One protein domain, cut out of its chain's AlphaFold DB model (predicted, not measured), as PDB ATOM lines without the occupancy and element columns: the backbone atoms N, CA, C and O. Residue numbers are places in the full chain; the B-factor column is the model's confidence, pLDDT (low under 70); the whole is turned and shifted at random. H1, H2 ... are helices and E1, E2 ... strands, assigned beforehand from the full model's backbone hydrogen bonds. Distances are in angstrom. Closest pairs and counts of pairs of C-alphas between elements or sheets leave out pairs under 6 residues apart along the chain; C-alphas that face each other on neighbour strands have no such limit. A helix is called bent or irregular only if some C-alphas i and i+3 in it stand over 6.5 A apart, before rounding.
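AT A GLANCE: This is residues 21 to 60 of the 144 residues of an uncharacterized protein of Denitratisoma oestradiolicum (UniProt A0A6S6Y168). A small hairpin of two strands, E1 and E2, leads directly into one long helix, H1, whose residues 48 to 59 stick out as a free arm. An unnamed tail, residues 21 to 30, comes before E1. The printed part has 40 residues, with two named strands and one named helix in the order E1, E2, H1; the sheet, in the order E1, E2, is antiparallel, and the class is mixed, helices and strands. The whole is loose, with a radius of gyration of the C-alphas of 12.7 A, and its outline is flat, 35 by 27 by 12 A.

HOW THE PARTS SIT: E1, residues 31 to 35, and E2, residues 38 to 41, form a hairpin, antiparallel neighbours with 151 degrees between their directions. The C-alphas of Lys 33 and Gly 39 face each other at 4.1 A. N 32 and O 40, at 2.9 A, and N 40 and O 32, also at 2.9 A, are within hydrogen-bond range. A tight link with no residue between joins E2 to H1, residues 42 to 59. The closest C-alphas of E1 and H1 are those of Asn 31 and Leu 42, 6.0 A apart. In H1, every O i to N i+4 pair is within hydrogen-bond range.

IN THESE COORDINATES: E1 begins with C-alpha 31 at (-20.901, -17.568, -10.909) and measures 11.4 A from first to last C-alpha. After a tight link of two residues, E2 measures 10.3 A. H1 measures 25.3 A, from C-alpha 42 at (-25.762, -14.932, -13.357) to C-alpha 59 at (-35.531, 4.480, -26.405), and is not bent.

THE WHOLE: The two C-alphas farthest apart are those of Ser 36 and Val 58, 35.7 A. Residues 48 to 60, of which 48 to 59 belong to H1, stand free. The printed part has no cut. Its mean pLDDT is 74.6, and residues 21 to 29 and 59 to 60 of this model are under 70.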
ATOM      1  N   PHE A  21     -35.440  -6.641  -1.602       48.75
ATOM      2  CA  PHE A  21     -36.429  -7.762  -1.584       48.75
ATOM      3  C   PHE A  21     -36.947  -8.428  -2.898       48.75
ATOM      4  O   PHE A  21     -37.024  -7.757  -3.917       48.75
ATOM      5  N   PRO A  22     -37.496  -9.680  -2.907       48.12
ATOM      6  CA  PRO A  22     -37.602 -10.730  -1.884       48.12
ATOM      7  C   PRO A  22     -36.771 -11.998  -2.214       48.12
ATOM      8  O   PRO A  22     -36.373 -12.256  -3.346       48.12
ATOM      9  N   ARG A  23     -36.536 -12.833  -1.196       50.03
ATOM     10  CA  ARG A  23     -35.642 -14.015  -1.166       50.03
ATOM     11  C   ARG A  23     -36.110 -15.255  -1.956       50.03
ATOM     12  O   ARG A  23     -35.722 -16.364  -1.610       50.03
ATOM     13  N   ASN A  24     -36.916 -15.096  -3.005       51.97
ATOM     14  CA  ASN A  24     -37.306 -16.209  -3.876       51.97
ATOM     15  C   ASN A  24     -36.656 -16.018  -5.249       51.97
ATOM     16  O   ASN A  24     -37.256 -15.489  -6.183       51.97
ATOM     17  N   GLN A  25     -35.375 -16.376  -5.334       56.78
ATOM     18  CA  GLN A  25     -34.598 -16.272  -6.565       56.78
ATOM     19  C   GLN A  25     -35.157 -17.252  -7.606       56.78
ATOM     20  O   GLN A  25     -34.923 -18.454  -7.537       56.78
ATOM     21  N   LEU A  26     -35.898 -16.727  -8.585       62.53
ATOM     22  CA  LEU A  26     -36.361 -17.477  -9.763       62.53
ATOM     23  C   LEU A  26     -35.198 -17.898 -10.686       62.53
ATOM     24  O   LEU A  26     -35.382 -18.715 -11.584       62.53
ATOM     25  N   ILE A  27     -34.006 -17.334 -10.473       62.62
ATOM     26  CA  ILE A  27     -32.793 -17.549 -11.265       62.62
ATOM     27  C   ILE A  27     -31.686 -18.012 -10.316       62.62
ATOM     28  O   ILE A  27     -31.479 -17.410  -9.269       62.62
ATOM     29  N   ALA A  28     -30.969 -19.076 -10.680       69.25
ATOM     30  CA  ALA A  28     -29.913 -19.637  -9.843       69.25
ATOM     31  C   ALA A  28     -28.722 -18.671  -9.666       69.25
ATOM     32  O   ALA A  28     -28.178 -18.176 -10.657       69.25
ATOM     33  N   ASP A  29     -28.259 -18.486  -8.423       65.56
ATOM     34  CA  ASP A  29     -27.026 -17.757  -8.078       65.56
ATOM     35  C   ASP A  29     -25.788 -18.584  -8.486       65.56
ATOM     36  O   ASP A  29     -25.172 -19.298  -7.692       65.56
ATOM     37  N   LYS A  30     -25.476 -18.570  -9.788       75.00
ATOM     38  CA  LYS A  30     -24.292 -19.216 -10.371       75.00
ATOM     39  C   LYS A  30     -23.272 -18.165 -10.789       75.00
ATOM     40  O   LYS A  30     -23.602 -17.210 -11.483       75.00
ATOM     41  N   ASN A  31     -22.010 -18.393 -10.440       75.00
ATOM     42  CA  ASN A  31     -20.901 -17.568 -10.909       75.00
ATOM     43  C   ASN A  31     -20.441 -18.043 -12.292       75.00
ATOM     44  O   ASN A  31     -19.962 -19.169 -12.441       75.00
ATOM     45  N   LEU A  32     -20.564 -17.175 -13.291       76.12
ATOM     46  CA  LEU A  32     -20.019 -17.386 -14.626       76.12
ATOM     47  C   LEU A  32     -18.599 -16.830 -14.669       76.12
ATOM     48  O   LEU A  32     -18.395 -15.641 -14.440       76.12
ATOM     49  N   LYS A  33     -17.608 -17.668 -14.975       79.38
ATOM     50  CA  LYS A  33     -16.226 -17.215 -15.173       79.38
ATOM     51  C   LYS A  33     -16.085 -16.655 -16.589       79.38
ATOM     52  O   LYS A  33     -16.115 -17.419 -17.546       79.38
ATOM     53  N   ILE A  34     -15.955 -15.334 -16.710       77.06
ATOM     54  CA  ILE A  34     -15.724 -14.644 -17.993       77.06
ATOM     55  C   ILE A  34     -14.240 -14.774 -18.384       77.06
ATOM     56  O   ILE A  34     -13.907 -14.945 -19.551       77.06
ATOM     57  N   THR A  35     -13.347 -14.738 -17.390       77.50
ATOM     58  CA  THR A  35     -11.915 -15.055 -17.520       77.50
ATOM     59  C   THR A  35     -11.430 -15.804 -16.271       77.50
ATOM     60  O   THR A  35     -12.166 -15.927 -15.289       77.50
ATOM     61  N   SER A  36     -10.200 -16.327 -16.282       71.31
ATOM     62  CA  SER A  36      -9.625 -17.100 -15.168       71.31
ATOM     63  C   SER A  36      -9.591 -16.323 -13.845       71.31
ATOM     64  O   SER A  36      -9.689 -16.937 -12.784       71.31
ATOM     65  N   ALA A  37      -9.523 -14.989 -13.909       76.44
ATOM     66  CA  ALA A  37      -9.452 -14.091 -12.756       76.44
ATOM     67  C   ALA A  37     -10.759 -13.333 -12.438       76.44
ATOM     68  O   ALA A  37     -10.821 -12.643 -11.425       76.44
ATOM     69  N   TYR A  38     -11.802 -13.426 -13.274       76.50
ATOM     70  CA  TYR A  38     -13.012 -12.612 -13.119       76.50
ATOM     71  C   TYR A  38     -14.272 -13.406 -13.455       76.50
ATOM     72  O   TYR A  38     -14.416 -13.972 -14.545       76.50
ATOM     73  N   GLY A  39     -15.192 -13.430 -12.493       77.62
ATOM     74  CA  GLY A  39     -16.502 -14.038 -12.633       77.62
ATOM     75  C   GLY A  39     -17.613 -13.049 -12.311       77.62
ATOM     76  O   GLY A  39     -17.466 -12.207 -11.428       77.62
ATOM     77  N   VAL A  40     -18.719 -13.168 -13.038       79.31
ATOM     78  CA  VAL A  40     -19.931 -12.366 -12.856       79.31
ATOM     79  C   VAL A  40     -21.046 -13.299 -12.412       79.31
ATOM     80  O   VAL A  40     -21.177 -14.412 -12.933       79.31
ATOM     81  N   LYS A  41     -21.853 -12.866 -11.447       82.38
ATOM     82  CA  LYS A  41     -23.016 -13.643 -11.028       82.38
ATOM     83  C   LYS A  41     -24.101 -13.617 -12.104       82.38
ATOM     84  O   LYS A  41     -24.374 -12.577 -12.706       82.38
ATOM     85  N   LEU A  42     -24.716 -14.770 -12.351       80.00
ATOM     86  CA  LEU A  42     -25.762 -14.932 -13.357       80.00
ATOM     87  C   LEU A  42     -26.990 -14.068 -13.042       80.00
ATOM     88  O   LEU A  42     -27.556 -13.475 -13.955       80.00
ATOM     89  N   ASP A  43     -27.376 -13.953 -11.771       77.81
ATOM     90  CA  ASP A  43     -28.495 -13.111 -11.331       77.81
ATOM     91  C   ASP A  43     -28.257 -11.629 -11.665       77.81
ATOM     92  O   ASP A  43     -29.122 -10.969 -12.243       77.81
ATOM     93  N   GLN A  44     -27.052 -11.130 -11.395       80.56
ATOM     94  CA  GLN A  44     -26.632  -9.770 -11.691       80.56
ATOM     95  C   GLN A  44     -26.586  -9.518 -13.200       80.56
ATOM     96  O   GLN A  44     -27.027  -8.464 -13.660       80.56
ATOM     97  N   LEU A  45     -26.089 -10.479 -13.982       83.12
ATOM     98  CA  LEU A  45     -26.056 -10.362 -15.437       83.12
ATOM     99  C   LEU A  45     -27.468 -10.314 -16.030       83.12
ATOM    100  O   LEU A  45     -27.739  -9.466 -16.876       83.12
ATOM    101  N   VAL A  46     -28.372 -11.186 -15.574       84.56
ATOM    102  CA  VAL A  46     -29.767 -11.189 -16.039       84.56
ATOM    103  C   VAL A  46     -30.479  -9.905 -15.623       84.56
ATOM    104  O   VAL A  46     -31.213  -9.337 -16.429       84.56
ATOM    105  N   TYR A  47     -30.228  -9.401 -14.414       82.88
ATOM    106  CA  TYR A  47     -30.790  -8.135 -13.957       82.88
ATOM    107  C   TYR A  47     -30.348  -6.961 -14.842       82.88
ATOM    108  O   TYR A  47     -31.189  -6.288 -15.438       82.88
ATOM    109  N   TRP A  48     -29.039  -6.738 -14.989       84.19
ATOM    110  CA  TRP A  48     -28.522  -5.625 -15.793       84.19
ATOM    111  C   TRP A  48     -28.824  -5.787 -17.283       84.19
ATOM    112  O   TRP A  48     -29.153  -4.806 -17.947       84.19
ATOM    113  N   GLY A  49     -28.782  -7.017 -17.800       89.75
ATOM    114  CA  GLY A  49     -29.203  -7.335 -19.162       89.75
ATOM    115  C   GLY A  49     -30.684  -7.031 -19.394       89.75
ATOM    116  O   GLY A  49     -31.031  -6.426 -20.404       89.75
ATOM    117  N   GLY A  50     -31.550  -7.367 -18.435       89.25
ATOM    118  CA  GLY A  50     -32.974  -7.040 -18.472       89.25
ATOM    119  C   GLY A  50     -33.232  -5.534 -18.437       89.25
ATOM    120  O   GLY A  50     -33.984  -5.024 -19.266       89.25
ATOM    121  N   VAL A  51     -32.560  -4.800 -17.544       85.88
ATOM    122  CA  VAL A  51     -32.641  -3.330 -17.482       85.88
ATOM    123  C   VAL A  51     -32.198  -2.701 -18.806       85.88
ATOM    124  O   VAL A  51     -32.900  -1.842 -19.339       85.88
ATOM    125  N   ALA A  52     -31.076  -3.153 -19.373       85.00
ATOM    126  CA  ALA A  52     -30.578  -2.667 -20.656       85.00
ATOM    127  C   ALA A  52     -31.543  -2.979 -21.811       85.00
ATOM    128  O   ALA A  52     -31.787  -2.114 -22.648       85.00
ATOM    129  N   ALA A  53     -32.137  -4.176 -21.834       86.31
ATOM    130  CA  ALA A  53     -33.122  -4.562 -22.841       86.31
ATOM    131  C   ALA A  53     -34.386  -3.693 -22.774       86.31
ATOM    132  O   ALA A  53     -34.872  -3.233 -23.807       86.31
ATOM    133  N   ILE A  54     -34.889  -3.408 -21.568       86.00
ATOM    134  CA  ILE A  54     -36.026  -2.499 -21.368       86.00
ATOM    135  C   ILE A  54     -35.661  -1.084 -21.826       86.00
ATOM    136  O   ILE A  54     -36.428  -0.464 -22.559       86.00
ATOM    137  N   ALA A  55     -34.491  -0.572 -21.436       80.06
ATOM    138  CA  ALA A  55     -34.032   0.752 -21.851       80.06
ATOM    139  C   ALA A  55     -33.906   0.860 -23.380       80.06
ATOM    140  O   ALA A  55     -34.383   1.830 -23.967       80.06
ATOM    141  N   TYR A  56     -33.336  -0.160 -24.028       78.44
ATOM    142  CA  TYR A  56     -33.234  -0.252 -25.484       78.44
ATOM    143  C   TYR A  56     -34.614  -0.235 -26.145       78.44
ATOM    144  O   TYR A  56     -34.827   0.508 -27.098       78.44
ATOM    145  N   TYR A  57     -35.566  -1.005 -25.614       78.50
ATOM    146  CA  TYR A  57     -36.931  -1.057 -26.131       78.50
ATOM    147  C   TYR A  57     -37.675   0.279 -25.986       78.50
ATOM    148  O   TYR A  57     -38.414   0.676 -26.880       78.50
ATOM    149  N   VAL A  58     -37.477   0.993 -24.874       75.25
ATOM    150  CA  VAL A  58     -38.136   2.285 -24.621       75.25
ATOM    151  C   VAL A  58     -37.543   3.409 -25.472       75.25
ATOM    152  O   VAL A  58     -38.286   4.268 -25.947       75.25
ATOM    153  N   VAL A  59     -36.219   3.437 -25.632       69.56
ATOM    154  CA  VAL A  59     -35.531   4.480 -26.405       69.56
ATOM    155  C   VAL A  59     -35.639   4.221 -27.909       69.56
ATOM    156  O   VAL A  59     -35.710   5.187 -28.664       69.56
ATOM    157  N   ASP A  60     -35.690   2.950 -28.321       67.50
ATOM    158  CA  ASP A  60     -35.661   2.469 -29.707       67.50
ATOM    159  C   ASP A  60     -34.679   3.269 -30.585       67.50
ATOM    160  O   ASP A  60     -35.083   4.190 -31.308       67.50
TER     161      ASP A  60